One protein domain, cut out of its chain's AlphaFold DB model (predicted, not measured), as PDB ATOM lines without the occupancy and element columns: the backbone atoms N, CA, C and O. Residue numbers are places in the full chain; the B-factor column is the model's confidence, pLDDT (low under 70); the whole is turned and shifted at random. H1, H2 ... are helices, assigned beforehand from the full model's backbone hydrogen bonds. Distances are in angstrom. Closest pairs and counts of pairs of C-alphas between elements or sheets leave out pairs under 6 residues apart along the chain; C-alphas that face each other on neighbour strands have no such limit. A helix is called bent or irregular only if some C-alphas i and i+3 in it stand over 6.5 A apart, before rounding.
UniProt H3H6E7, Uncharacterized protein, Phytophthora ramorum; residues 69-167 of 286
ATOM      1  N   ASP A  69      66.248 150.632 136.625       38.84
ATOM      2  CA  ASP A  69      67.118 151.411 137.522       38.84
ATOM      3  C   ASP A  69      67.158 150.863 138.960       38.84
ATOM      4  O   ASP A  69      68.205 150.909 139.607       38.84
ATOM      5  N   ASP A  70      66.071 150.253 139.441       41.81
ATOM      6  CA  ASP A  70      66.027 149.678 140.794       41.81
ATOM      7  C   ASP A  70      66.721 148.310 140.897       41.81
ATOM      8  O   ASP A  70      67.174 147.914 141.973       41.81
ATOM      9  N   VAL A  71      66.859 147.574 139.787       43.69
ATOM     10  CA  VAL A  71      67.503 146.245 139.791       43.69
ATOM     11  C   VAL A  71      69.026 146.350 139.665       43.69
ATOM     12  O   VAL A  71      69.743 145.472 140.149       43.69
ATOM     13  N   LEU A  72      69.546 147.434 139.079       40.09
ATOM     14  CA  LEU A  72      70.989 147.613 138.908       40.09
ATOM     15  C   LEU A  72      71.698 148.192 140.150       40.09
ATOM     16  O   LEU A  72      72.918 148.083 140.248       40.09
ATOM     17  N   ASN A  73      70.962 148.763 141.114       45.69
ATOM     18  CA  ASN A  73      71.551 149.634 142.140       45.69
ATOM     19  C   ASN A  73      71.700 149.074 143.565       45.69
ATOM     20  O   ASN A  73      72.176 149.811 144.424       45.69
ATOM     21  N   ALA A  74      71.362 147.813 143.867       45.25
ATOM     22  CA  ALA A  74      71.325 147.406 145.285       45.25
ATOM     23  C   ALA A  74      71.984 146.083 145.701       45.25
ATOM     24  O   ALA A  74      72.120 145.879 146.903       45.25
ATOM     25  N   ALA A  75      72.416 145.180 144.808       45.94
ATOM     26  CA  ALA A  75      72.736 143.822 145.285       45.94
ATOM     27  C   ALA A  75      74.117 143.224 144.976       45.94
ATOM     28  O   ALA A  75      74.478 142.296 145.693       45.94
ATOM     29  N   LYS A  76      74.893 143.646 143.959       43.31
ATOM     30  CA  LYS A  76      76.111 142.870 143.583       43.31
ATOM     31  C   LYS A  76      77.325 143.639 143.043       43.31
ATOM     32  O   LYS A  76      78.315 143.006 142.688       43.31
ATOM     33  N   LEU A  77      77.310 144.970 142.998       40.69
ATOM     34  CA  LEU A  77      78.460 145.729 142.478       40.69
ATOM     35  C   LEU A  77      79.622 145.863 143.478       40.69
ATOM     36  O   LEU A  77      80.762 146.029 143.053       40.69
ATOM     37  N   ASP A  78      79.374 145.709 144.780       41.62
ATOM     38  CA  ASP A  78      80.426 145.891 145.789       41.62
ATOM     39  C   ASP A  78      81.345 144.662 145.948       41.62
ATOM     40  O   ASP A  78      82.503 144.799 146.343       41.62
ATOM     41  N   ASP A  79      80.875 143.473 145.556       43.22
ATOM     42  CA  ASP A  79      81.690 142.251 145.555       43.22
ATOM     43  C   ASP A  79      82.493 142.092 144.258       43.22
ATOM     44  O   ASP A  79      83.655 141.693 144.297       43.22
ATOM     45  N   VAL A  80      81.946 142.483 143.101       44.66
ATOM     46  CA  VAL A  80      82.658 142.355 141.814       44.66
ATOM     47  C   VAL A  80      83.758 143.413 141.664       44.66
ATOM     48  O   VAL A  80      84.840 143.110 141.165       44.66
ATOM     49  N   VAL A  81      83.549 144.633 142.176       43.12
ATOM     50  CA  VAL A  81      84.584 145.687 142.151       43.12
ATOM     51  C   VAL A  81      85.703 145.412 143.164       43.12
ATOM     52  O   VAL A  81      86.858 145.772 142.918       43.12
ATOM     53  N   LYS A  82      85.410 144.715 144.274       46.78
ATOM     54  CA  LYS A  82      86.461 144.185 145.153       46.78
ATOM     55  C   LYS A  82      87.217 143.051 144.473       46.78
ATOM     56  O   LYS A  82      88.435 143.052 144.559       46.78
ATOM     57  N   VAL A  83      86.564 142.157 143.734       35.09
ATOM     58  CA  VAL A  83      87.261 141.063 143.035       35.09
ATOM     59  C   VAL A  83      88.234 141.586 141.973       35.09
ATOM     60  O   VAL A  83      89.362 141.116 141.952       35.09
ATOM     61  N   ASP A  84      87.920 142.615 141.183       35.31
ATOM     62  CA  ASP A  84      88.866 143.089 140.148       35.31
ATOM     63  C   ASP A  84      90.052 143.909 140.700       35.31
ATOM     64  O   ASP A  84      91.151 143.913 140.132       35.31
ATOM     65  N   LYS A  85      89.883 144.554 141.864       41.44
ATOM     66  CA  LYS A  85      91.010 145.154 142.603       41.44
ATOM     67  C   LYS A  85      91.790 144.127 143.428       41.44
ATOM     68  O   LYS A  85      92.997 144.283 143.589       41.44
ATOM     69  N   VAL A  86      91.141 143.066 143.909       40.41
ATOM     70  CA  VAL A  86      91.777 141.988 144.681       40.41
ATOM     71  C   VAL A  86      92.471 140.981 143.763       40.41
ATOM     72  O   VAL A  86      93.506 140.460 144.147       40.41
ATOM     73  N   VAL A  87      92.021 140.764 142.526       36.31
ATOM     74  CA  VAL A  87      92.650 139.821 141.580       36.31
ATOM     75  C   VAL A  87      93.895 140.411 140.907       36.31
ATOM     76  O   VAL A  87      94.834 139.673 140.620       36.31
ATOM     77  N   ASN A  88      93.990 141.739 140.771       38.00
ATOM     78  CA  ASN A  88      95.250 142.393 140.383       38.00
ATOM     79  C   ASN A  88      96.242 142.560 141.544       38.00
ATOM     80  O   ASN A  88      97.420 142.806 141.297       38.00
ATOM     81  N   ALA A  89      95.793 142.381 142.791       36.22
ATOM     82  CA  ALA A  89      96.675 142.207 143.941       36.22
ATOM     83  C   ALA A  89      97.035 140.726 144.167       36.22
ATOM     84  O   ALA A  89      98.140 140.450 144.600       36.22
ATOM     85  N   ALA A  90      96.164 139.774 143.806       35.78
ATOM     86  CA  ALA A  90      96.309 138.327 144.027       35.78
ATOM     87  C   ALA A  90      97.188 137.578 143.008       35.78
ATOM     88  O   ALA A  90      97.204 136.349 142.996       35.78
ATOM     89  N   LYS A  91      98.009 138.292 142.230       40.47
ATOM     90  CA  LYS A  91      99.370 137.810 141.942       40.47
ATOM     91  C   LYS A  91     100.284 138.291 143.074       40.47
ATOM     92  O   LYS A  91     101.244 139.015 142.831       40.47
ATOM     93  N   VAL A  92      99.901 137.951 144.309       38.38
ATOM     94  CA  VAL A  92     100.707 138.162 145.512       38.38
ATOM     95  C   VAL A  92     101.881 137.207 145.386       38.38
ATOM     96  O   VAL A  92     101.727 136.001 145.545       38.38
ATOM     97  N   ASP A  93     103.002 137.796 144.990       41.47
ATOM     98  CA  ASP A  93     104.311 137.592 145.581       41.47
ATOM     99  C   ASP A  93     104.711 136.127 145.826       41.47
ATOM    100  O   ASP A  93     104.386 135.530 146.855       41.47
ATOM    101  N   ASP A  94     105.613 135.615 144.985       44.81
ATOM    102  CA  ASP A  94     106.786 134.977 145.584       44.81
ATOM    103  C   ASP A  94     107.419 136.075 146.454       44.81
ATOM    104  O   ASP A  94     108.105 136.977 145.967       44.81
ATOM    105  N   VAL A  95     107.013 136.110 147.731       54.56
ATOM    106  CA  VAL A  95     107.421 137.119 148.708       54.56
ATOM    107  C   VAL A  95     108.918 136.954 148.875       54.56
ATOM    108  O   VAL A  95     109.399 136.158 149.684       54.56
ATOM    109  N   ILE A  96     109.680 137.692 148.074       60.94
ATOM    110  CA  ILE A  96     111.086 137.910 148.346       60.94
ATOM    111  C   ILE A  96     111.105 138.661 149.664       60.94
ATOM    112  O   ILE A  96     110.770 139.841 149.725       60.94
ATOM    113  N   ASP A  97     111.427 137.915 150.716       70.88
ATOM    114  CA  ASP A  97     111.547 138.389 152.084       70.88
ATOM    115  C   ASP A  97     112.340 139.702 152.095       70.88
ATOM    116  O   ASP A  97     113.525 139.734 151.740       70.88
ATOM    117  N   GLU A  98     111.674 140.801 152.457       71.38
ATOM    118  CA  GLU A  98     112.294 142.125 152.486       71.38
ATOM    119  C   GLU A  98     113.522 142.139 153.402       71.38
ATOM    120  O   GLU A  98     114.495 142.828 153.096       71.38
ATOM    121  N   GLY A  99     113.531 141.307 154.455       71.31
ATOM    122  CA  GLY A  99     114.680 141.125 155.336       71.31
ATOM    123  C   GLY A  99     115.875 140.478 154.633       71.31
ATOM    124  O   GLY A  99     117.015 140.879 154.866       71.31
ATOM    125  N   LYS A 100     115.639 139.539 153.705       77.06
ATOM    126  CA  LYS A 100     116.705 139.001 152.841       77.06
ATOM    127  C   LYS A 100     117.214 140.059 151.873       77.06
ATOM    128  O   LYS A 100     118.415 140.139 151.639       77.06
ATOM    129  N   LEU A 101     116.322 140.875 151.310       80.56
ATOM    130  CA  LEU A 101     116.729 141.940 150.397       80.56
ATOM    131  C   LEU A 101     117.586 142.994 151.115       80.56
ATOM    132  O   LEU A 101     118.586 143.445 150.558       80.56
ATOM    133  N   ASP A 102     117.224 143.341 152.352       81.50
ATOM    134  CA  ASP A 102     117.975 144.281 153.183       81.50
ATOM    135  C   ASP A 102     119.333 143.722 153.615       81.50
ATOM    136  O   ASP A 102     120.318 144.454 153.552       81.50
ATOM    137  N   ASP A 103     119.435 142.432 153.961       82.75
ATOM    138  CA  ASP A 103     120.729 141.785 154.238       82.75
ATOM    139  C   ASP A 103     121.653 141.759 153.006       82.75
ATOM    140  O   ASP A 103     122.859 141.999 153.093       82.75
ATOM    141  N   LEU A 104     121.091 141.494 151.823       83.06
ATOM    142  CA  LEU A 104     121.839 141.458 150.564       83.06
ATOM    143  C   LEU A 104     122.293 142.841 150.091       83.06
ATOM    144  O   LEU A 104     123.294 142.932 149.379       83.06
ATOM    145  N   LEU A 105     121.575 143.894 150.484       84.81
ATOM    146  CA  LEU A 105     121.829 145.280 150.096       84.81
ATOM    147  C   LEU A 105     122.499 146.111 151.193       84.81
ATOM    148  O   LEU A 105     122.565 147.338 151.077       84.81
ATOM    149  N   GLN A 106     123.037 145.467 152.235       84.50
ATOM    150  CA  GLN A 106     123.790 146.173 153.265       84.50
ATOM    151  C   GLN A 106     124.972 146.935 152.643       84.50
ATOM    152  O   GLN A 106     125.777 146.344 151.912       84.50
ATOM    153  N   PRO A 107     125.118 148.240 152.943       80.44
ATOM    154  CA  PRO A 107     126.146 149.076 152.333       80.44
ATOM    155  C   PRO A 107     127.557 148.566 152.638       80.44
ATOM    156  O   PRO A 107     128.412 148.598 151.757       80.44
ATOM    157  N   ASP A 108     127.783 148.025 153.837       81.06
ATOM    158  CA  ASP A 108     129.079 147.475 154.243       81.06
ATOM    159  C   ASP A 108     129.430 146.202 153.463       81.06
ATOM    160  O   ASP A 108     130.558 146.055 152.995       81.06
ATOM    161  N   LYS A 109     128.449 145.316 153.249       83.12
ATOM    162  CA  LYS A 109     128.601 144.073 152.474       83.12
ATOM    163  C   LYS A 109     128.912 144.369 151.009       83.12
ATOM    164  O   LYS A 109     129.822 143.779 150.436       83.12
ATOM    165  N   ILE A 110     128.211 145.343 150.429       85.00
ATOM    166  CA  ILE A 110     128.472 145.844 149.076       85.00
ATOM    167  C   ILE A 110     129.866 146.480 148.986       85.00
ATOM    168  O   ILE A 110     130.631 146.173 148.075       85.00
ATOM    169  N   ALA A 111     130.210 147.370 149.917       84.06
ATOM    170  CA  ALA A 111     131.481 148.087 149.889       84.06
ATOM    171  C   ALA A 111     132.684 147.158 150.096       84.06
ATOM    172  O   ALA A 111     133.762 147.442 149.579       84.06
ATOM    173  N   LEU A 112     132.510 146.073 150.855       85.19
ATOM    174  CA  LEU A 112     133.517 145.037 151.038       85.19
ATOM    175  C   LEU A 112     133.656 144.201 149.759       85.19
ATOM    176  O   LEU A 112     134.745 144.165 149.194       85.19
ATOM    177  N   ALA A 113     132.545 143.689 149.223       82.19
ATOM    178  CA  ALA A 113     132.551 142.878 148.007       82.19
ATOM    179  C   ALA A 113     133.110 143.621 146.782       82.19
ATOM    180  O   ALA A 113     133.827 143.036 145.984       82.19
ATOM    181  N   LEU A 114     132.850 144.924 146.633       84.75
ATOM    182  CA  LEU A 114     133.367 145.714 145.505       84.75
ATOM    183  C   LEU A 114     134.887 145.977 145.554       84.75
ATOM    184  O   LEU A 114     135.429 146.540 144.596       84.75
ATOM    185  N   LYS A 115     135.580 145.627 146.648       86.31
ATOM    186  CA  LYS A 115     137.045 145.754 146.757       86.31
ATOM    187  C   LYS A 115     137.785 144.565 146.153       86.31
ATOM    188  O   LYS A 115     138.901 144.763 145.674       86.31
ATOM    189  N   ASP A 116     137.185 143.375 146.169       81.12
ATOM    190  CA  ASP A 116     137.793 142.147 145.658       81.12
ATOM    191  C   ASP A 116     136.951 141.530 144.524       81.12
ATOM    192  O   ASP A 116     135.756 141.289 144.699       81.12
ATOM    193  N   PRO A 117     137.547 141.221 143.358       75.31
ATOM    194  CA  PRO A 117     136.810 140.643 142.236       75.31
ATOM    195  C   PRO A 117     136.101 139.313 142.538       75.31
ATOM    196  O   PRO A 117     135.067 139.031 141.934       75.31
ATOM    197  N   ASN A 118     136.631 138.477 143.437       76.31
ATOM    198  CA  ASN A 118     136.017 137.192 143.778       76.31
ATOM    199  C   ASN A 118     134.819 137.378 144.713       76.31
ATOM    200  O   ASN A 118     133.800 136.706 144.549       76.31
ATOM    201  N   GLU A 119     134.921 138.305 145.665       82.69
ATOM    202  CA  GLU A 119     133.819 138.644 146.568       82.69
ATOM    203  C   GLU A 119     132.679 139.352 145.824       82.69
ATOM    204  O   GLU A 119     131.509 139.043 146.058       82.69
ATOM    205  N   GLU A 120     133.004 140.223 144.861       82.88
ATOM    206  CA  GLU A 120     132.034 140.831 143.940       82.88
ATOM    207  C   GLU A 120     131.249 139.753 143.178       82.88
ATOM    208  O   GLU A 120     130.017 139.777 143.134       82.88
ATOM    209  N   MET A 121     131.952 138.764 142.622       77.88
ATOM    210  CA  MET A 121     131.331 137.652 141.900       77.88
ATOM    211  C   MET A 121     130.449 136.788 142.806       77.88
ATOM    212  O   MET A 121     129.366 136.386 142.384       77.88
ATOM    213  N   ALA A 122     130.873 136.522 144.044       83.75
ATOM    214  CA  ALA A 122     130.079 135.762 145.008       83.75
ATOM    215  C   ALA A 122     128.788 136.502 145.398       83.75
ATOM    216  O   ALA A 122     127.713 135.899 145.417       83.75
ATOM    217  N   LEU A 123     128.873 137.817 145.637       87.94
ATOM    218  CA  LEU A 123     127.711 138.660 145.917       87.94
ATOM    219  C   LEU A 123     126.731 138.655 144.738       87.94
ATOM    220  O   LEU A 123     125.535 138.443 144.920       87.94
ATOM    221  N   PHE A 124     127.228 138.848 143.515       89.56
ATOM    222  CA  PHE A 124     126.372 138.864 142.331       89.56
ATOM    223  C   PHE A 124     125.793 137.494 141.987       89.56
ATOM    224  O   PHE A 124     124.666 137.432 141.498       89.56
ATOM    225  N   ALA A 125     126.502 136.405 142.287       85.25
ATOM    226  CA  ALA A 125     125.958 135.056 142.198       85.25
ATOM    227  C   ALA A 125     124.789 134.862 143.163       85.25
ATOM    228  O   ALA A 125     123.740 134.378 142.744       85.25
ATOM    229  N   GLN A 126     124.922 135.332 144.406       87.88
ATOM    230  CA  GLN A 126     123.826 135.329 145.374       87.88
ATOM    231  C   GLN A 126     122.643 136.184 144.890       87.88
ATOM    232  O   GLN A 126     121.491 135.772 144.967       87.88
ATOM    233  N   TRP A 127     122.916 137.356 144.310       89.00
ATOM    234  CA  TRP A 127     121.882 138.222 143.732       89.00
ATOM    235  C   TRP A 127     121.221 137.632 142.481       89.00
ATOM    236  O   TRP A 127     120.148 138.071 142.077       89.00
ATOM    237  N   HIS A 128     121.868 136.682 141.811       85.00
ATOM    238  CA  HIS A 128     121.379 136.032 140.596       85.00
ATOM    239  C   HIS A 128     120.883 134.600 140.865       85.00
ATOM    240  O   HIS A 128     120.736 133.810 139.931       85.00
ATOM    241  N   GLU A 129     120.608 134.253 142.124       82.19
ATOM    242  CA  GLU A 129     120.085 132.933 142.489       82.19
ATOM    243  C   GLU A 129     118.729 132.652 141.821       82.19
ATOM    244  O   GLU A 129     118.500 131.556 141.310       82.19
ATOM    245  N   SER A 130     117.858 133.664 141.735       79.25
ATOM    246  CA  SER A 130     116.606 133.599 140.979       79.25
ATOM    247  C   SER A 130     116.376 134.857 140.140       79.25
ATOM    248  O   SER A 130     116.848 135.953 140.464       79.25
ATOM    249  N   GLU A 131     115.636 134.713 139.036       77.50
ATOM    250  CA  GLU A 131     115.300 135.844 138.160       77.50
ATOM    251  C   GLU A 131     114.468 136.903 138.900       77.50
ATOM    252  O   GLU A 131     114.612 138.105 138.664       77.50
ATOM    253  N   GLU A 132     113.623 136.465 139.828       82.12
ATOM    254  CA  GLU A 132     112.773 137.334 140.633       82.12
ATOM    255  C   GLU A 132     113.585 138.123 141.662       82.12
ATOM    256  O   GLU A 132     113.437 139.345 141.746       82.12
ATOM    257  N   LEU A 133     114.515 137.463 142.366       83.44
ATOM    258  CA  LEU A 133     115.436 138.100 143.312       83.44
ATOM    259  C   LEU A 133     116.306 139.135 142.598       83.44
ATOM    260  O   LEU A 133     116.415 140.278 143.044       83.44
ATOM    261  N   SER A 134     116.820 138.780 141.422       84.31
ATOM    262  CA  SER A 134     117.586 139.687 140.569       84.31
ATOM    263  C   SER A 134     116.801 140.953 140.196       84.31
ATOM    264  O   SER A 134     117.317 142.075 140.287       84.31
ATOM    265  N   LYS A 135     115.526 140.800 139.807       85.31
ATOM    266  CA  LYS A 135     114.635 141.926 139.481       85.31
ATOM    267  C   LYS A 135     114.308 142.770 140.713       85.31
ATOM    268  O   LYS A 135     114.311 143.997 140.610       85.31
ATOM    269  N   ALA A 136     114.055 142.147 141.864       85.81
ATOM    270  CA  ALA A 136     113.744 142.847 143.109       85.81
ATOM    271  C   ALA A 136     114.926 143.687 143.613       85.81
ATOM    272  O   ALA A 136     114.740 144.853 143.969       85.81
ATOM    273  N   ILE A 137     116.145 143.143 143.553       88.50
ATOM    274  CA  ILE A 137     117.376 143.861 143.902       88.50
ATOM    275  C   ILE A 137     117.552 145.096 143.020       88.50
ATOM    276  O   ILE A 137     117.736 146.201 143.532       88.50
ATOM    277  N   LEU A 138     117.421 144.952 141.698       86.75
ATOM    278  CA  LEU A 138     117.504 146.100 140.792       86.75
ATOM    279  C   LEU A 138     116.405 147.126 141.067       86.75
ATOM    280  O   LEU A 138     116.685 148.321 141.116       86.75
ATOM    281  N   LYS A 139     115.170 146.682 141.315       87.38
ATOM    282  CA  LYS A 139     114.063 147.577 141.667       87.38
ATOM    283  C   LYS A 139     114.381 148.393 142.926       87.38
ATOM    284  O   LYS A 139     114.162 149.603 142.917       87.38
ATOM    285  N   ARG A 140     114.951 147.774 143.967       86.44
ATOM    286  CA  ARG A 140     115.362 148.448 145.216       86.44
ATOM    287  C   ARG A 140     116.534 149.406 144.984       86.44
ATOM    288  O   ARG A 140     116.492 150.535 145.461       86.44
ATOM    289  N   LEU A 141     117.531 149.012 144.186       85.81
ATOM    290  CA  LEU A 141     118.677 149.866 143.841       85.81
ATOM    291  C   LEU A 141     118.276 151.100 143.013       85.81
ATOM    292  O   LEU A 141     118.901 152.152 143.146       85.81
ATOM    293  N   HIS A 142     117.239 150.983 142.177       82.81
ATOM    294  CA  HIS A 142     116.674 152.084 141.390       82.81
ATOM    295  C   HIS A 142     115.665 152.948 142.170       82.81
ATOM    296  O   HIS A 142     115.400 154.083 141.762       82.81
ATOM    297  N   ALA A 143     115.097 152.440 143.269       85.62
ATOM    298  CA  ALA A 143     114.072 153.132 144.045       85.62
ATOM    299  C   ALA A 143     114.588 154.445 144.661       85.62
ATOM    300  O   ALA A 143     115.778 154.611 144.921       85.62
ATOM    301  N   ASN A 144     113.678 155.394 144.907       74.81
ATOM    302  CA  ASN A 144     113.948 156.667 145.593       74.81
ATOM    303  C   ASN A 144     115.107 157.492 144.995       74.81
ATOM    304  O   ASN A 144     115.897 158.097 145.722       74.81
ATOM    305  N   GLY A 145     115.251 157.497 143.664       69.56
ATOM    306  CA  GLY A 145     116.359 158.188 142.989       69.56
ATOM    307  C   GLY A 145     117.727 157.536 143.234       69.56
ATOM    308  O   GLY A 145     118.765 158.137 142.951       69.56
ATOM    309  N   GLY A 146     117.735 156.301 143.746       78.19
ATOM    310  CA  GLY A 146     118.920 155.510 144.055       78.19
ATOM    311  C   GLY A 146     119.765 155.162 142.837       78.19
ATOM    312  O   GLY A 146     120.935 154.848 143.011       78.19
ATOM    313  N   PHE A 147     119.240 155.308 141.614       79.12
ATOM    314  CA  PHE A 147     119.987 155.020 140.387       79.12
ATOM    315  C   PHE A 147     121.357 155.707 140.347       79.12
ATOM    316  O   PHE A 147     122.356 155.031 140.152       79.12
ATOM    317  N   PHE A 148     121.429 157.023 140.577       77.69
ATOM    318  CA  PHE A 148     122.705 157.750 140.515       77.69
ATOM    319  C   PHE A 148     123.638 157.407 141.682       77.69
ATOM    320  O   PHE A 148     124.850 157.350 141.504       77.69
ATOM    321  N   LYS A 149     123.081 157.124 142.868       82.38
ATOM    322  CA  LYS A 149     123.861 156.714 144.050       82.38
ATOM    323  C   LYS A 149     124.445 155.309 143.885       82.38
ATOM    324  O   LYS A 149     125.575 155.057 144.285       82.38
ATOM    325  N   ASN A 150     123.689 154.427 143.243       84.75
ATOM    326  CA  ASN A 150     124.009 153.019 143.047       84.75
ATOM    327  C   ASN A 150     124.503 152.725 141.624       84.75
ATOM    328  O   ASN A 150     124.619 151.565 141.241       84.75
ATOM    329  N   GLN A 151     124.801 153.749 140.823       82.06
ATOM    330  CA  GLN A 151     125.057 153.604 139.390       82.06
ATOM    331  C   GLN A 151     126.198 152.620 139.111       82.06
ATOM    332  O   GLN A 151     126.079 151.751 138.249       82.06
ATOM    333  N   ALA A 152     127.285 152.717 139.882       83.31
ATOM    334  CA  ALA A 152     128.438 151.836 139.746       83.31
ATOM    335  C   ALA A 152     128.079 150.362 139.995       83.31
ATOM    336  O   ALA A 152     128.451 149.505 139.193       83.31
ATOM    337  N   ILE A 153     127.330 150.062 141.063       87.62
ATOM    338  CA  ILE A 153     126.937 148.683 141.372       87.62
ATOM    339  C   ILE A 153     125.848 148.168 140.432       87.62
ATOM    340  O   ILE A 153     125.921 147.026 139.995       87.62
ATOM    341  N   ILE A 154     124.895 149.017 140.038       86.94
ATOM    342  CA  ILE A 154     123.862 148.674 139.054       86.94
ATOM    343  C   ILE A 154     124.512 148.293 137.724       86.94
ATOM    344  O   ILE A 154     124.124 147.294 137.125       86.94
ATOM    345  N   PHE A 155     125.507 149.050 137.248       84.44
ATOM    346  CA  PHE A 155     126.200 148.709 136.006       84.44
ATOM    347  C   PHE A 155     127.030 147.438 136.118       84.44
ATOM    348  O   PHE A 155     126.964 146.617 135.210       84.44
ATOM    349  N   ARG A 156     127.772 147.247 137.213       86.69
ATOM    350  CA  ARG A 156     128.553 146.019 137.432       86.69
ATOM    351  C   ARG A 156     127.656 144.789 137.518       86.69
ATOM    352  O   ARG A 156     127.903 143.799 136.837       86.69
ATOM    353  N   TYR A 157     126.558 144.885 138.263       89.69
ATOM    354  CA  TYR A 157     125.594 143.802 138.376       89.69
ATOM    355  C   TYR A 157     124.838 143.558 137.062       89.69
ATOM    356  O   TYR A 157     124.613 142.412 136.684       89.69
ATOM    357  N   ASN A 158     124.492 144.601 136.301       84.25
ATOM    358  CA  ASN A 158     123.920 144.414 134.968       84.25
ATOM    359  C   ASN A 158     124.928 143.813 133.983       84.25
ATOM    360  O   ASN A 158     124.520 142.979 133.187       84.25
ATOM    361  N   ASP A 159     126.216 144.165 134.045       80.62
ATOM    362  CA  ASP A 159     127.261 143.482 133.271       80.62
ATOM    363  C   ASP A 159     127.380 142.012 133.701       80.62
ATOM    364  O   ASP A 159     127.490 141.135 132.857       80.62
ATOM    365  N   TYR A 160     127.254 141.692 134.991       83.12
ATOM    366  CA  TYR A 160     127.170 140.306 135.456       83.12
ATOM    367  C   TYR A 160     125.944 139.569 134.888       83.12
ATOM    368  O   TYR A 160     126.072 138.470 134.348       83.12
ATOM    369  N   ARG A 161     124.752 140.176 134.948       82.38
ATOM    370  CA  ARG A 161     123.509 139.603 134.401       82.38
ATOM    371  C   ARG A 161     123.584 139.413 132.897       82.38
ATOM    372  O   ARG A 161     123.171 138.376 132.394       82.38
ATOM    373  N   THR A 162     124.111 140.390 132.164       72.25
ATOM    374  CA  THR A 162     124.299 140.251 130.719       72.25
ATOM    375  C   THR A 162     125.357 139.204 130.421       72.25
ATOM    376  O   THR A 162     125.187 138.442 129.476       72.25
ATOM    377  N   ARG A 163     126.395 139.070 131.252       66.12
ATOM    378  CA  ARG A 163     127.322 137.949 131.133       66.12
ATOM    379  C   ARG A 163     126.623 136.613 131.352       66.12
ATOM    380  O   ARG A 163     126.840 135.726 130.556       66.12
ATOM    381  N   PHE A 164     125.752 136.451 132.337       64.25
ATOM    382  CA  PHE A 164     125.031 135.186 132.531       64.25
ATOM    383  C   PHE A 164     123.956 134.910 131.469       64.25
ATOM    384  O   PHE A 164     123.744 133.763 131.084       64.25
ATOM    385  N   ALA A 165     123.274 135.952 130.993       58.41
ATOM    386  CA  ALA A 165     122.182 135.835 130.030       58.41
ATOM    387  C   ALA A 165     122.672 135.724 128.577       58.41
ATOM    388  O   ALA A 165     122.068 135.012 127.774       58.41
ATOM    389  N   PHE A 166     123.757 136.420 128.226       55.91
ATOM    390  CA  PHE A 166     124.315 136.458 126.870       55.91
ATOM    391  C   PHE A 166     125.626 135.680 126.734       55.91
ATOM    392  O   PHE A 166     125.935 135.240 125.624       55.91
ATOM    393  N   ASN A 167     126.364 135.445 127.826       66.06
ATOM    394  CA  ASN A 167     127.467 134.488 127.815       66.06
ATOM    395  C   ASN A 167     126.997 133.160 128.369       66.06
ATOM    396  O   ASN A 167     126.498 133.029 129.483       66.06
TER     397      ASN A 167
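What this domain is: This is residues 69 to 167 of the 286 residues of an uncharacterized protein of Phytophthora ramorum (UniProt H3H6E7). Look first at the sharply kinked helix H6: H7 runs back from its end, H5 runs across beside both, and H3 and H4 complete a small compact head of five helices. From this head a long arm, residues 69 to 92 with H1 and H2, sticks out free and makes the length of the whole. The printed part has 99 residues with seven named helices, H1 to H7 in order along the chain, and no named strand; the class is all helix. The whole is extended, with a radius of gyration of the C-alphas of 20.5 A and spans of 72 by 28 by 22 A.

Where its parts are: Find C-alpha 131 at (115.300, 135.844, 138.160); from there H6, residues 131 to 149, covers 23.3 A. It has a kink of 84 degrees near residue 143 and is irregular, with C-alphas 141 and 144 8.5 A apart. H7, residues 151 to 166, runs 21.2 A to C-alpha 166 at (124.315, 136.458, 126.870). Before H6 you find H5, residues 117 to 127, 15.2 A long, H4, residues 107 to 113, 9.9 A, and H3, residues 98 to 104, 9.8 A. In the arm H2, residues 77 to 87, covers 15.4 A, and H1, residues 69 to 72, covers 5.6 A from C-alpha 69 at (67.118, 151.411, 137.522).

How they stand to each other: H6 and H7 form a helical hairpin at a shallow tilt of 27 degrees, opposite ways. They only just touch, with 3 pairs of C-alphas within 8 A, on H7's side through residue 154 alone; the closest C-alphas, of Leu 138 and Ile 154, are 7.1 A apart. H5 and H6 only just touch, with 3 such pairs, and only at the corner, where the C-alphas of Trp 127 and Ser 134 are closest at 5.5 A. H5 is close to H7 but not clearly touching, about perpendicular at 75 degrees; the closest C-alphas, of Phe 124 and Tyr 157, are 6.4 A apart. H4 touches H5 at a steep tilt of 54 degrees, the closest C-alphas being those of Ala 113 and Glu 120 at 4.6 A. H3 is close to H6 but not clearly touching, with C-alphas of Leu 101 and Ile 137 closest at 6.8 A. H1 and H2 touch no helix. Each O i to N i+4 pair is within hydrogen-bond range in H3, H4, H5 and H7, against 6 of 7 in H2 and 9 of 15 in H6; H1 is too short for such a pair.

The domain as a whole: Go from Asp 70 to Asp 116 for the two C-alphas farthest apart, 72.3 A. The printed part has no cut and no long link. Look in the B-factor column for pLDDT under 70 at residues 69 to 96, 145 and 163 to 167; the mean of the printed part is 70.0.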